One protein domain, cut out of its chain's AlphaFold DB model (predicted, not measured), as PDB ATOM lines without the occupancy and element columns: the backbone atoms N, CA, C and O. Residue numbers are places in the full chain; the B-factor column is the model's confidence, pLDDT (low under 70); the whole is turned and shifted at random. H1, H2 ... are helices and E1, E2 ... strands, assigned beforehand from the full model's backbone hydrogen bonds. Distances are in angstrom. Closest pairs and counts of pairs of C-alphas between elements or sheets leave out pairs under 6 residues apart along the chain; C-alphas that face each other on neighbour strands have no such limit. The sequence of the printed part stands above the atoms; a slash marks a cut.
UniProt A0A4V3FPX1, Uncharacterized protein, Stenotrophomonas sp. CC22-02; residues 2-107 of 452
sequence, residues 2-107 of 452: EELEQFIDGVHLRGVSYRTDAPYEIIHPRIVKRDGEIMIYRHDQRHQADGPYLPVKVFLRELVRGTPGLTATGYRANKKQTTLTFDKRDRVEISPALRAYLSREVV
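Overview. This is residues 2 to 107 of the 452 residues of an uncharacterized protein of Stenotrophomonas sp. CC22-02 (UniProt A0A4V3FPX1). Three small antiparallel sheets make a corner: the meander E2 E3 E4 on one side, the hairpin of E5 and E6 at the bend, and the pair E1 and E7 on the other side. H2 lies within the angle, packed on E3 with its first turns, while H3 lies farther out and the short H1 at the periphery. The printed part has 106 residues, with three named helices and seven named strands in the order H1 E1 E2 E3 E4 H2 E5 E6 E7 H3, a mixed class. It is compact, with a radius of gyration of the C-alphas of 13.0 A, and rounded, spanning 35 by 34 by 28 A.

Along the chain. The largest sheet holds E2, residues 31 to 34, E3, residues 37 to 41 and 12.5 A long, and E4, residues 53 to 55. C-alpha 37 is at (285.270, 165.862, 177.440). H2, residues 56 to 65, is 14.1 A long. E5, residues 71 to 75, is 13.5 A long, and E6, residues 81 to 85, 13.2 A. E1 is residues 16 to 19, 10.2 A, and E7 residues 92 to 94. H1, residues 2 to 5, begins at C-alpha 2, (289.173, 162.772, 188.491). H3, residues 96 to 105, is 14.4 A long and ends at C-alpha 105, (278.115, 166.461, 191.651).

Arrangement. E2, E3 and E4 form a meander, each strand the antiparallel neighbour of the one before, with E2 and E4 as edge strands. In the hairpin of E2 and E3, N 32 and O 39 are 2.8 A apart, within hydrogen-bond range; in that of E3 and E4, N 40 and O 54 are at 2.7 A. H2 is on this sheet at a height of 9.0 A, over E4, and only just stands up from it, rising 41 degrees. The closest C-alphas of E3 and H2, Met 39 and Val 56, are 5.0 A apart. Those of E3 and E5, Tyr 41 and Thr 73, are 5.6 A apart. E5 and E6 are an antiparallel hairpin, with N 84 and O 72 at 2.7 A. The closest C-alphas of E6 and E1, Leu 84 and Tyr 18, are 7.0 A apart. E1 and E7 are antiparallel at 153 degrees, with N 17 and O 93 at 2.8 A. Residues 18 to 19 of E1 also pair, antiparallel, with residues 26 to 27. H2 and H3 only just touch, with 3 pairs of C-alphas within 8 A, the closest being Leu 60 and Leu 102 at 7.4 A, and are about perpendicular at 79 degrees. H1 and H3 are close but not clearly touching, with the C-alphas of Glu 3 and Tyr 101 closest at 7.8 A. In H2 and H3 every O i to N i+4 pair is within hydrogen-bond range; H1 is too short for one.

Size, cuts and confidence. The two C-alphas farthest apart, those of Ala 22 and Asp 35, are 36.6 A apart. The printed part has no cut. The links E1 to E2 and E3 to E4 are long. The mean pLDDT of the printed part is 83.8; residue 2, residues 44 to 51 and residues 104 to 107 are under 70.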
ATOM      1  N   GLU A   2     288.553 163.944 187.842       56.44
ATOM      2  CA  GLU A   2     289.173 162.772 188.491       56.44
ATOM      3  C   GLU A   2     288.172 161.795 189.139       56.44
ATOM      4  O   GLU A   2     288.269 160.597 188.899       56.44
ATOM      5  N   GLU A   3     287.139 162.264 189.854       72.94
ATOM      6  CA  GLU A   3     286.161 161.347 190.478       72.94
ATOM      7  C   GLU A   3     285.234 160.618 189.482       72.94
ATOM      8  O   GLU A   3     284.684 159.575 189.824       72.94
ATOM      9  N   LEU A   4     285.026 161.125 188.258       79.94
ATOM     10  CA  LEU A   4     284.181 160.439 187.265       79.94
ATOM     11  C   LEU A   4     284.956 159.320 186.555       79.94
ATOM     12  O   LEU A   4     284.362 158.322 186.145       79.94
ATOM     13  N   GLU A   5     286.276 159.476 186.419       84.88
ATOM     14  CA  GLU A   5     287.133 158.509 185.730       84.88
ATOM     15  C   GLU A   5     287.188 157.155 186.448       84.88
ATOM     16  O   GLU A   5     287.330 156.134 185.782       84.88
ATOM     17  N   GLN A   6     286.939 157.105 187.763       87.56
ATOM     18  CA  GLN A   6     286.838 155.838 188.503       87.56
ATOM     19  C   GLN A   6     285.694 154.928 188.009       87.56
ATOM     20  O   GLN A   6     285.709 153.723 188.247       87.56
ATOM     21  N   PHE A   7     284.687 155.489 187.327       90.19
ATOM     22  CA  PHE A   7     283.561 154.732 186.765       90.19
ATOM     23  C   PHE A   7     283.777 154.347 185.300       90.19
ATOM     24  O   PHE A   7     282.856 153.824 184.666       90.19
ATOM     25  N   ILE A   8     284.955 154.628 184.748       89.81
ATOM     26  CA  ILE A   8     285.267 154.437 183.339       89.81
ATOM     27  C   ILE A   8     286.243 153.279 183.174       89.81
ATOM     28  O   ILE A   8     287.314 153.255 183.768       89.81
ATOM     29  N   ASP A   9     285.876 152.341 182.307       88.06
ATOM     30  CA  ASP A   9     286.717 151.216 181.910       88.06
ATOM     31  C   ASP A   9     286.772 151.149 180.381       88.06
ATOM     32  O   ASP A   9     285.811 150.748 179.712       88.06
ATOM     33  N   GLY A  10     287.879 151.634 179.818       88.06
ATOM     34  CA  GLY A  10     288.063 151.771 178.377       88.06
ATOM     35  C   GLY A  10     286.979 152.647 177.739       88.06
ATOM     36  O   GLY A  10     286.973 153.865 177.891       88.06
ATOM     37  N   VAL A  11     286.058 152.016 177.004       89.62
ATOM     38  CA  VAL A  11     284.940 152.683 176.310       89.62
ATOM     39  C   VAL A  11     283.599 152.526 177.032       89.62
ATOM     40  O   VAL A  11     282.552 152.814 176.447       89.62
ATOM     41  N   HIS A  12     283.605 152.063 178.284       92.12
ATOM     42  CA  HIS A  12     282.404 151.736 179.049       92.12
ATOM     43  C   HIS A  12     282.271 152.573 180.322       92.12
ATOM     44  O   HIS A  12     283.241 152.787 181.045       92.12
ATOM     45  N   LEU A  13     281.037 152.971 180.632       93.44
ATOM     46  CA  LEU A  13     280.660 153.569 181.913       93.44
ATOM     47  C   LEU A  13     280.168 152.475 182.881       93.44
ATOM     48  O   LEU A  13     278.991 152.118 182.877       93.44
ATOM     49  N   ARG A  14     281.065 151.931 183.710       89.56
ATOM     50  CA  ARG A  14     280.830 150.768 184.595       89.56
ATOM     51  C   ARG A  14     279.891 151.037 185.771       89.56
ATOM     52  O   ARG A  14     279.371 150.094 186.354       89.56
ATOM     53  N   GLY A  15     279.634 152.303 186.097       88.81
ATOM     54  CA  GLY A  15     278.657 152.669 187.126       88.81
ATOM     55  C   GLY A  15     277.192 152.513 186.696       88.81
ATOM     56  O   GLY A  15     276.314 152.546 187.554       88.81
ATOM     57  N   VAL A  16     276.917 152.329 185.397       93.12
ATOM     58  CA  VAL A  16     275.564 152.137 184.852       93.12
ATOM     59  C   VAL A  16     275.492 150.796 184.128       93.12
ATOM     60  O   VAL A  16     276.260 150.531 183.204       93.12
ATOM     61  N   SER A  17     274.533 149.970 184.520       93.62
ATOM     62  CA  SER A  17     274.301 148.634 183.979       93.62
ATOM     63  C   SER A  17     272.901 148.544 183.385       93.62
ATOM     64  O   SER A  17     271.929 149.000 183.986       93.62
ATOM     65  N   TYR A  18     272.793 147.941 182.204       94.50
ATOM     66  CA  TYR A  18     271.532 147.673 181.522       94.50
ATOM     67  C   TYR A  18     271.366 146.172 181.295       94.50
ATOM     68  O   TYR A  18     272.173 145.557 180.597       94.50
ATOM     69  N   ARG A  19     270.314 145.581 181.862       94.75
ATOM     70  CA  ARG A  19     269.985 144.161 181.712       94.75
ATOM     71  C   ARG A  19     269.117 143.930 180.480       94.75
ATOM     72  O   ARG A  19     268.164 144.663 180.214       94.75
ATOM     73  N   THR A  20     269.443 142.888 179.731       89.31
ATOM     74  CA  THR A  20     268.647 142.398 178.598       89.31
ATOM     75  C   THR A  20     268.028 141.045 178.942       89.31
ATOM     76  O   THR A  20     268.572 140.332 179.776       89.31
ATOM     77  N   ASP A  21     266.888 140.698 178.337       83.94
ATOM     78  CA  ASP A  21     266.162 139.459 178.680       83.94
ATOM     79  C   ASP A  21     266.528 138.280 177.760       83.94
ATOM     80  O   ASP A  21     266.486 137.125 178.174       83.94
ATOM     81  N   ALA A  22     266.897 138.555 176.503       82.94
ATOM     82  CA  ALA A  22     267.215 137.532 175.508       82.94
ATOM     83  C   ALA A  22     268.249 138.039 174.475       82.94
ATOM     84  O   ALA A  22     267.919 138.901 173.652       82.94
ATOM     85  N   PRO A  23     269.492 137.518 174.484       84.56
ATOM     86  CA  PRO A  23     270.111 136.782 175.595       84.56
ATOM     87  C   PRO A  23     270.170 137.635 176.870       84.56
ATOM     88  O   PRO A  23     270.127 138.861 176.778       84.56
ATOM     89  N   TYR A  24     270.279 136.994 178.039       90.31
ATOM     90  CA  TYR A  24     270.535 137.711 179.287       90.31
ATOM     91  C   TYR A  24     271.976 138.218 179.318       90.31
ATOM     92  O   TYR A  24     272.922 137.441 179.439       90.31
ATOM     93  N   GLU A  25     272.141 139.530 179.190       93.19
ATOM     94  CA  GLU A  25     273.436 140.212 179.222       93.19
ATOM     95  C   GLU A  25     273.333 141.495 180.051       93.19
ATOM     96  O   GLU A  25     272.304 142.181 180.019       93.19
ATOM     97  N   ILE A  26     274.427 141.846 180.732       92.31
ATOM     98  CA  ILE A  26     274.630 143.165 181.336       92.31
ATOM     99  C   ILE A  26     275.454 144.003 180.363       92.31
ATOM    100  O   ILE A  26     276.565 143.628 179.989       92.31
ATOM    101  N   ILE A  27     274.901 145.139 179.953       94.56
ATOM    102  CA  ILE A  27     275.503 146.038 178.973       94.56
ATOM    103  C   ILE A  27     275.732 147.398 179.621       94.56
ATOM    104  O   ILE A  27     274.857 147.926 180.303       94.56
ATOM    105  N   HIS A  28     276.899 147.990 179.373       95.19
ATOM    106  CA  HIS A  28     277.246 149.319 179.871       95.19
ATOM    107  C   HIS A  28     277.143 150.376 178.763       95.19
ATOM    108  O   HIS A  28     277.469 150.069 177.605       95.19
ATOM    109  N   PRO A  29     276.747 151.622 179.088       95.38
ATOM    110  CA  PRO A  29     276.776 152.723 178.138       95.38
ATOM    111  C   PRO A  29     278.175 152.928 177.557       95.38
ATOM    112  O   PRO A  29     279.181 152.920 178.272       95.38
ATOM    113  N   ARG A  30     278.218 153.126 176.244       92.94
ATOM    114  CA  ARG A  30     279.412 153.446 175.479       92.94
ATOM    115  C   ARG A  30     279.725 154.926 175.633       92.94
ATOM    116  O   ARG A  30     278.889 155.778 175.319       92.94
ATOM    117  N   ILE A  31     280.965 155.199 176.000       92.81
ATOM    118  CA  ILE A  31     281.528 156.542 176.045       92.81
ATOM    119  C   ILE A  31     282.547 156.765 174.921       92.81
ATOM    120  O   ILE A  31     283.097 155.820 174.350       92.81
ATOM    121  N   VAL A  32     282.798 158.032 174.606       90.19
ATOM    122  CA  VAL A  32     283.829 158.504 173.678       90.19
ATOM    123  C   VAL A  32     284.438 159.782 174.259       90.19
ATOM    124  O   VAL A  32     283.699 160.618 174.770       90.19
ATOM    125  N   LYS A  33     285.763 159.956 174.180       88.44
ATOM    126  CA  LYS A  33     286.413 161.238 174.503       88.44
ATOM    127  C   LYS A  33     286.414 162.136 173.254       88.44
ATOM    128  O   LYS A  33     286.869 161.692 172.201       88.44
ATOM    129  N   ARG A  34     285.887 163.360 173.352       84.19
ATOM    130  CA  ARG A  34     285.928 164.397 172.298       84.19
ATOM    131  C   ARG A  34     286.288 165.731 172.941       84.19
ATOM    132  O   ARG A  34     285.708 166.068 173.963       84.19
ATOM    133  N   ASP A  35     287.261 166.438 172.374       84.19
ATOM    134  CA  ASP A  35     287.688 167.773 172.827       84.19
ATOM    135  C   ASP A  35     287.994 167.863 174.337       84.19
ATOM    136  O   ASP A  35     287.717 168.856 174.998       84.19
ATOM    137  N   GLY A  36     288.561 166.789 174.901       82.12
ATOM    138  CA  GLY A  36     288.877 166.690 176.332       82.12
ATOM    139  C   GLY A  36     287.692 166.326 177.235       82.12
ATOM    140  O   GLY A  36     287.905 166.011 178.404       82.12
ATOM    141  N   GLU A  37     286.468 166.274 176.709       86.19
ATOM    142  CA  GLU A  37     285.270 165.862 177.440       86.19
ATOM    143  C   GLU A  37     284.866 164.414 177.148       86.19
ATOM    144  O   GLU A  37     285.129 163.841 176.087       86.19
ATOM    145  N   ILE A  38     284.195 163.797 178.122       90.25
ATOM    146  CA  ILE A  38     283.685 162.430 178.018       90.25
ATOM    147  C   ILE A  38     282.212 162.493 177.625       90.25
ATOM    148  O   ILE A  38     281.394 163.075 178.338       90.25
ATOM    149  N   MET A  39     281.873 161.856 176.509       91.06
ATOM    150  CA  MET A  39     280.559 161.908 175.872       91.06
ATOM    151  C   MET A  39     279.930 160.516 175.799       91.06
ATOM    152  O   MET A  39     280.615 159.531 175.542       91.06
ATOM    153  N   ILE A  40     278.614 160.432 175.951       92.69
ATOM    154  CA  ILE A  40     277.777 159.266 175.668       92.69
ATOM    155  C   ILE A  40     277.360 159.294 174.206       92.69
ATOM    156  O   ILE A  40     276.897 160.316 173.701       92.69
ATOM    157  N   TYR A  41     277.485 158.151 173.537       86.19
ATOM    158  CA  TYR A  41     277.061 158.007 172.147       86.19
ATOM    159  C   TYR A  41     275.597 157.548 172.041       86.19
ATOM    160  O   TYR A  41     275.241 156.476 172.532       86.19
ATOM    161  N   ARG A  42     274.759 158.313 171.341       83.69
ATOM    162  CA  ARG A  42     273.318 158.101 171.119       83.69
ATOM    163  C   ARG A  42     273.029 157.795 169.647       83.69
ATOM    164  O   ARG A  42     272.795 158.683 168.832       83.69
ATOM    165  N   HIS A  43     273.098 156.521 169.269       70.94
ATOM    166  CA  HIS A  43     272.978 156.091 167.870       70.94
ATOM    167  C   HIS A  43     271.641 156.461 167.213       70.94
ATOM    168  O   HIS A  43     271.574 156.662 166.005       70.94
ATOM    169  N   ASP A  44     270.570 156.536 167.984       69.88
ATOM    170  CA  ASP A  44     269.238 156.954 167.551       69.88
ATOM    171  C   ASP A  44     269.149 158.446 167.177       69.88
ATOM    172  O   ASP A  44     268.202 158.846 166.510       69.88
ATOM    173  N   GLN A  45     270.151 159.261 167.528       68.50
ATOM    174  CA  GLN A  45     270.184 160.709 167.273       68.50
ATOM    175  C   GLN A  45     271.281 161.139 166.288       68.50
ATOM    176  O   GLN A  45     271.708 162.291 166.269       68.50
ATOM    177  N   ARG A  46     271.728 160.227 165.415       63.88
ATOM    178  CA  ARG A  46     272.787 160.470 164.411       63.88
ATOM    179  C   ARG A  46     272.559 161.665 163.480       63.88
ATOM    180  O   ARG A  46     273.526 162.132 162.891       63.88
ATOM    181  N   HIS A  47     271.318 162.123 163.338       65.12
ATOM    182  CA  HIS A  47     270.922 163.190 162.415       65.12
ATOM    183  C   HIS A  47     270.679 164.552 163.094       65.12
ATOM    184  O   HIS A  47     270.228 165.476 162.426       65.12
ATOM    185  N   GLN A  48     270.939 164.697 164.401       64.50
ATOM    186  CA  GLN A  48     270.815 165.992 165.087       64.50
ATOM    187  C   GLN A  48     271.979 166.934 164.749       64.50
ATOM    188  O   GLN A  48     273.091 166.474 164.491       64.50
ATOM    189  N   ALA A  49     271.718 168.246 164.782       50.81
ATOM    190  CA  ALA A  49     272.685 169.296 164.438       50.81
ATOM    191  C   ALA A  49     273.966 169.243 165.295       50.81
ATOM    192  O   ALA A  49     275.058 169.433 164.767       50.81
ATOM    193  N   ASP A  50     273.840 168.873 166.573       56.12
ATOM    194  CA  ASP A  50     274.960 168.736 167.520       56.12
ATOM    195  C   ASP A  50     275.593 167.323 167.514       56.12
ATOM    196  O   ASP A  50     276.530 167.015 168.256       56.12
ATOM    197  N   GLY A  51     275.102 166.440 166.637       63.34
ATOM    198  CA  GLY A  51     275.530 165.051 166.514       63.34
ATOM    199  C   GLY A  51     275.006 164.122 167.626       63.34
ATOM    200  O   GLY A  51     274.358 164.545 168.577       63.34
ATOM    201  N   PRO A  52     275.290 162.810 167.536       78.75
ATOM    202  CA  PRO A  52     274.779 161.784 168.455       78.75
ATOM    203  C   PRO A  52     275.513 161.750 169.808       78.75
ATOM    204  O   PRO A  52     275.743 160.668 170.348       78.75
ATOM    205  N   TYR A  53     275.973 162.880 170.340       86.44
ATOM    206  CA  TYR A  53     276.851 162.908 171.512       86.44
ATOM    207  C   TYR A  53     276.249 163.750 172.629       86.44
ATOM    208  O   TYR A  53     275.867 164.892 172.421       86.44
ATOM    209  N   LEU A  54     276.206 163.184 173.833       87.50
ATOM    210  CA  LEU A  54     275.712 163.859 175.031       87.50
ATOM    211  C   LEU A  54     276.809 163.840 176.097       87.50
ATOM    212  O   LEU A  54     277.280 162.747 176.403       87.50
ATOM    213  N   PRO A  55     277.227 164.967 176.700       90.25
ATOM    214  CA  PRO A  55     278.227 164.933 177.767       90.25
ATOM    215  C   PRO A  55     277.821 163.960 178.876       90.25
ATOM    216  O   PRO A  55     276.664 163.959 179.300       90.25
ATOM    217  N   VAL A  56     278.752 163.131 179.369       89.88
ATOM    218  CA  VAL A  56     278.456 162.090 180.376       89.88
ATOM    219  C   VAL A  56     277.773 162.693 181.599       89.88
ATOM    220  O   VAL A  56     276.809 162.124 182.094       89.88
ATOM    221  N   LYS A  57     278.204 163.875 182.055       83.56
ATOM    222  CA  LYS A  57     277.559 164.575 183.178       83.56
ATOM    223  C   LYS A  57     276.095 164.923 182.898       83.56
ATOM    224  O   LYS A  57     275.261 164.797 183.789       83.56
ATOM    225  N   VAL A  58     275.777 165.341 181.672       82.81
ATOM    226  CA  VAL A  58     274.397 165.639 181.261       82.81
ATOM    227  C   VAL A  58     273.595 164.345 181.170       82.81
ATOM    228  O   VAL A  58     272.528 164.262 181.763       82.81
ATOM    229  N   PHE A  59     274.136 163.304 180.530       89.50
ATOM    230  CA  PHE A  59     273.498 161.985 180.481       89.50
ATOM    231  C   PHE A  59     273.164 161.456 181.877       89.50
ATOM    232  O   PHE A  59     272.045 161.028 182.125       89.50
ATOM    233  N   LEU A  60     274.125 161.514 182.794       88.56
ATOM    234  CA  LEU A  60     273.963 161.068 184.169       88.56
ATOM    235  C   LEU A  60     272.888 161.868 184.919       88.56
ATOM    236  O   LEU A  60     272.119 161.286 185.681       88.56
ATOM    237  N   ARG A  61     272.782 163.177 184.665       79.25
ATOM    238  CA  ARG A  61     271.719 164.024 185.226       79.25
ATOM    239  C   ARG A  61     270.343 163.601 184.730       79.25
ATOM    240  O   ARG A  61     269.427 163.429 185.530       79.25
ATOM    241  N   GLU A  62     270.208 163.415 183.423       80.81
ATOM    242  CA  GLU A  62     268.949 163.005 182.799       80.81
ATOM    243  C   GLU A  62     268.568 161.568 183.190       80.81
ATOM    244  O   GLU A  62     267.392 161.268 183.393       80.81
ATOM    245  N   LEU A  63     269.560 160.693 183.388       86.00
ATOM    246  CA  LEU A  63     269.364 159.324 183.863       86.00
ATOM    247  C   LEU A  63     268.742 159.306 185.258       86.00
ATOM    248  O   LEU A  63     267.794 158.566 185.503       86.00
ATOM    249  N   VAL A  64     269.252 160.145 186.159       78.88
ATOM    250  CA  VAL A  64     268.722 160.267 187.522       78.88
ATOM    251  C   VAL A  64     267.329 160.881 187.531       78.88
ATOM    252  O   VAL A  64     266.450 160.383 188.231       78.88
ATOM    253  N   ARG A  65     267.112 161.939 186.742       71.62
ATOM    254  CA  ARG A  65     265.790 162.567 186.579       71.62
ATOM    255  C   ARG A  65     264.763 161.609 185.976       71.62
ATOM    256  O   ARG A  65     263.563 161.841 186.088       71.62
ATOM    257  N   GLY A  66     265.230 160.524 185.358       74.75
ATOM    258  CA  GLY A  66     264.389 159.566 184.664       74.75
ATOM    259  C   GLY A  66     263.692 160.208 183.471       74.75
ATOM    260  O   GLY A  66     262.511 159.939 183.256       74.75
ATOM    261  N   THR A  67     264.412 161.077 182.756       76.44
ATOM    262  CA  THR A  67     263.914 161.812 181.593       76.44
ATOM    263  C   THR A  67     263.418 160.832 180.524       76.44
ATOM    264  O   THR A  67     264.194 159.971 180.097       76.44
ATOM    265  N   PRO A  68     262.151 160.944 180.076       80.19
ATOM    266  CA  PRO A  68     261.600 160.057 179.058       80.19
ATOM    267  C   PRO A  68     262.398 160.100 177.752       80.19
ATOM    268  O   PRO A  68     262.817 161.167 177.300       80.19
ATOM    269  N   GLY A  69     262.587 158.942 177.124       83.88
ATOM    270  CA  GLY A  69     263.306 158.815 175.859       83.88
ATOM    271  C   GLY A  69     264.823 158.960 175.995       83.88
ATOM    272  O   GLY A  69     265.519 159.159 174.993       83.88
ATOM    273  N   LEU A  70     265.367 158.869 177.214       88.44
ATOM    274  CA  LEU A  70     266.810 158.829 177.400       88.44
ATOM    275  C   LEU A  70     267.368 157.516 176.843       88.44
ATOM    276  O   LEU A  70     266.943 156.413 177.204       88.44
ATOM    277  N   THR A  71     268.366 157.649 175.978       91.38
ATOM    278  CA  THR A  71     268.989 156.536 175.268       91.38
ATOM    279  C   THR A  71     270.503 156.648 175.297       91.38
ATOM    280  O   THR A  71     271.068 157.741 175.345       91.38
ATOM    281  N   ALA A  72     271.174 155.503 175.246       92.88
ATOM    282  CA  ALA A  72     272.609 155.409 175.020       92.88
ATOM    283  C   ALA A  72     272.915 154.195 174.148       92.88
ATOM    284  O   ALA A  72     272.126 153.266 174.026       92.88
ATOM    285  N   THR A  73     274.092 154.175 173.552       92.44
ATOM    286  CA  THR A  73     274.615 152.996 172.870       92.44
ATOM    287  C   THR A  73     275.320 152.085 173.860       92.44
ATOM    288  O   THR A  73     276.036 152.580 174.718       92.44
ATOM    289  N   GLY A  74     275.220 150.772 173.681       91.56
ATOM    290  CA  GLY A  74     276.096 149.785 174.309       91.56
ATOM    291  C   GLY A  74     276.594 148.741 173.308       91.56
ATOM    292  O   GLY A  74     276.204 148.747 172.135       91.56
ATOM    293  N   TYR A  75     277.439 147.828 173.782       90.75
ATOM    294  CA  TYR A  75     277.908 146.670 173.019       90.75
ATOM    295  C   TYR A  75     277.495 145.377 173.713       90.75
ATOM    296  O   TYR A  75     277.722 145.218 174.910       90.75
ATOM    297  N   ARG A  76     276.906 144.452 172.952       89.19
ATOM    298  CA  ARG A  76     276.626 143.084 173.412       89.19
ATOM    299  C   ARG A  76     277.907 142.251 173.474       89.19
ATOM    300  O   ARG A  76     278.925 142.650 172.902       89.19
ATOM    301  N   ALA A  77     277.854 141.063 174.084       87.50
ATOM    302  CA  ALA A  77     279.021 140.177 174.176       87.50
ATOM    303  C   ALA A  77     279.576 139.791 172.790       87.50
ATOM    304  O   ALA A  77     280.783 139.670 172.595       87.50
ATOM    305  N   ASN A  78     278.701 139.704 171.784       89.75
ATOM    306  CA  ASN A  78     279.065 139.470 170.382       89.75
ATOM    307  C   ASN A  78     279.628 140.708 169.648       89.75
ATOM    308  O   ASN A  78     279.729 140.695 168.422       89.75
ATOM    309  N   LYS A  79     279.949 141.791 170.371       87.44
ATOM    310  CA  LYS A  79     280.449 143.080 169.860       87.44
ATOM    311  C   LYS A  79     279.487 143.839 168.937       87.44
ATOM    312  O   LYS A  79     279.854 144.897 168.424       87.44
ATOM    313  N   LYS A  80     278.249 143.368 168.736       88.12
ATOM    314  CA  LYS A  80     277.233 144.134 168.006       88.12
ATOM    315  C   LYS A  80     276.739 145.292 168.858       88.12
ATOM    316  O   LYS A  80     276.546 145.175 170.071       88.12
ATOM    317  N   GLN A  81     276.520 146.415 168.191       88.25
ATOM    318  CA  GLN A  81     275.980 147.607 168.811       88.25
ATOM    319  C   GLN A  81     274.494 147.420 169.145       88.25
ATOM    320  O   GLN A  81     273.752 146.813 168.374       88.25
ATOM    321  N   THR A  82     274.053 147.970 170.273       89.69
ATOM    322  CA  THR A  82     272.638 148.015 170.658       89.69
ATOM    323  C   THR A  82     272.282 149.369 171.266       89.69
ATOM    324  O   THR A  82     273.140 150.032 171.853       89.69
ATOM    325  N   THR A  83     271.016 149.768 171.152       90.62
ATOM    326  CA  THR A  83     270.466 150.922 171.875       90.62
ATOM    327  C   THR A  83     269.970 150.465 173.244       90.62
ATOM    328  O   THR A  83     269.273 149.457 173.356       90.62
ATOM    329  N   LEU A  84     270.360 151.195 174.279       91.31
ATOM    330  CA  LEU A  84     269.912 151.070 175.659       91.31
ATOM    331  C   LEU A  84     268.880 152.173 175.893       91.31
ATOM    332  O   LEU A  84     269.210 153.348 175.746       91.31
ATOM    333  N   THR A  85     267.648 151.802 176.233       90.25
ATOM    334  CA  THR A  85     266.565 152.753 176.530       90.25
ATOM    335  C   THR A  85     266.290 152.751 178.024       90.25
ATOM    336  O   THR A  85     265.907 151.715 178.571       90.25
ATOM    337  N   PHE A  86     266.460 153.901 178.672       88.75
ATOM    338  CA  PHE A  86     266.399 154.030 180.131       88.75
ATOM    339  C   PHE A  86     264.981 154.254 180.679       88.75
ATOM    340  O   PHE A  86     264.799 154.327 181.892       88.75
ATOM    341  N   ASP A  87     263.966 154.253 179.811       84.56
ATOM    342  CA  ASP A  87     262.551 154.281 180.212       84.56
ATOM    343  C   ASP A  87     262.146 153.020 180.994       84.56
ATOM    344  O   ASP A  87     261.286 153.056 181.874       84.56
ATOM    345  N   LYS A  88     262.802 151.888 180.707       83.69
ATOM    346  CA  LYS A  88     262.600 150.612 181.404       83.69
ATOM    347  C   LYS A  88     263.459 150.553 182.662       83.69
ATOM    348  O   LYS A  88     264.525 149.939 182.666       83.69
ATOM    349  N   ARG A  89     263.016 151.243 183.718       78.81
ATOM    350  CA  ARG A  89     263.775 151.405 184.974       78.81
ATOM    351  C   ARG A  89     264.138 150.081 185.650       78.81
ATOM    352  O   ARG A  89     265.177 149.998 186.289       78.81
ATOM    353  N   ASP A  90     263.329 149.043 185.473       84.06
ATOM    354  CA  ASP A  90     263.579 147.681 185.958       84.06
ATOM    355  C   ASP A  90     264.821 147.028 185.324       84.06
ATOM    356  O   ASP A  90     265.443 146.144 185.917       84.06
ATOM    357  N   ARG A  91     265.231 147.485 184.139       88.19
ATOM    358  CA  ARG A  91     266.429 147.000 183.440       88.19
ATOM    359  C   ARG A  91     267.692 147.769 183.800       88.19
ATOM    360  O   ARG A  91     268.772 147.341 183.405       88.19
ATOM    361  N   VAL A  92     267.575 148.880 184.519       90.06
ATOM    362  CA  VAL A  92     268.683 149.801 184.779       90.06
ATOM    363  C   VAL A  92     269.144 149.659 186.219       90.06
ATOM    364  O   VAL A  92     268.364 149.805 187.156       90.06
ATOM    365  N   GLU A  93     270.440 149.452 186.401       89.12
ATOM    366  CA  GLU A  93     271.085 149.485 187.706       89.12
ATOM    367  C   GLU A  93     272.184 150.549 187.703       89.12
ATOM    368  O   GLU A  93     272.999 150.627 186.783       89.12
ATOM    369  N   ILE A  94     272.188 151.390 188.735       88.75
ATOM    370  CA  ILE A  94     273.238 152.381 188.981       88.75
ATOM    371  C   ILE A  94     273.954 151.926 190.242       88.75
ATOM    372  O   ILE A  94     273.292 151.750 191.272       88.75
ATOM    373  N   SER A  95     275.269 151.735 190.153       86.88
ATOM    374  CA  SER A  95     276.065 151.247 191.276       86.88
ATOM    375  C   SER A  95     275.967 152.200 192.477       86.88
ATOM    376  O   SER A  95     275.838 153.414 192.280       86.88
ATOM    377  N   PRO A  96     276.060 151.699 193.724       80.25
ATOM    378  CA  PRO A  96     276.010 152.553 194.913       80.25
ATOM    379  C   PRO A  96     277.049 153.682 194.888       80.25
ATOM    380  O   PRO A  96     276.728 154.831 195.185       80.25
ATOM    381  N   ALA A  97     278.271 153.378 194.437       81.62
ATOM    382  CA  ALA A  97     279.343 154.360 194.304       81.62
ATOM    383  C   ALA A  97     279.008 155.459 193.278       81.62
ATOM    384  O   ALA A  97     279.222 156.639 193.554       81.62
ATOM    385  N   LEU A  98     278.420 155.104 192.125       85.44
ATOM    386  CA  LEU A  98     277.991 156.114 191.160       85.44
ATOM    387  C   LEU A  98     276.811 156.925 191.709       85.44
ATOM    388  O   LEU A  98     276.809 158.137 191.562       85.44
ATOM    389  N   ARG A  99     275.838 156.313 192.394       81.19
ATOM    390  CA  ARG A  99     274.733 157.061 193.027       81.19
ATOM    391  C   ARG A  99     275.237 158.098 194.035       81.19
ATOM    392  O   ARG A  99     274.744 159.222 194.016       81.19
ATOM    393  N   ALA A 100     276.233 157.746 194.848       75.12
ATOM    394  CA  ALA A 100     276.875 158.676 195.775       75.12
ATOM    395  C   ALA A 100     277.556 159.847 195.039       75.12
ATOM    396  O   ALA A 100     277.355 161.002 195.409       75.12
ATOM    397  N   TYR A 101     278.283 159.573 193.951       81.88
ATOM    398  CA  TYR A 101     278.855 160.619 193.090       81.88
ATOM    399  C   TYR A 101     277.774 161.536 192.489       81.88
ATOM    400  O   TYR A 101     277.891 162.759 192.521       81.88
ATOM    401  N   LEU A 102     276.689 160.958 191.963       80.62
ATOM    402  CA  LEU A 102     275.597 161.707 191.334       80.62
ATOM    403  C   LEU A 102     274.875 162.629 192.315       80.62
ATOM    404  O   LEU A 102     274.479 163.729 191.926       80.62
ATOM    405  N   SER A 103     274.722 162.171 193.560       71.19
ATOM    406  CA  SER A 103     274.119 162.942 194.648       71.19
ATOM    407  C   SER A 103     274.917 164.209 194.940       71.19
ATOM    408  O   SER A 103     274.305 165.229 195.219       71.19
ATOM    409  N   ARG A 104     276.251 164.159 194.845       69.19
ATOM    410  CA  ARG A 104     277.131 165.297 195.147       69.19
ATOM    411  C   ARG A 104     277.325 166.248 193.965       69.19
ATOM    412  O   ARG A 104     277.344 167.459 194.132       69.19
ATOM    413  N   GLU A 105     277.500 165.708 192.758       69.06
ATOM    414  CA  GLU A 105     278.115 166.461 191.651       69.06
ATOM    415  C   GLU A 105     277.156 166.800 190.497       69.06
ATOM    416  O   GLU A 105     277.493 167.596 189.613       69.06
ATOM    417  N   VAL A 106     275.982 166.161 190.433       65.44
ATOM    418  CA  VAL A 106     275.173 166.144 189.199       65.44
ATOM    419  C   VAL A 106     273.758 166.684 189.380       65.44
ATOM    420  O   VAL A 106     273.274 167.395 188.485       65.44
ATOM    421  N   VAL A 107     273.104 166.394 190.506       67.50
ATOM    422  CA  VAL A 107     271.776 166.931 190.829       67.50
ATOM    423  C   VAL A 107     271.917 168.002 191.890       67.50
ATOM    424  O   VAL A 107     272.398 167.731 192.979       67.50
TER     425      VAL A 107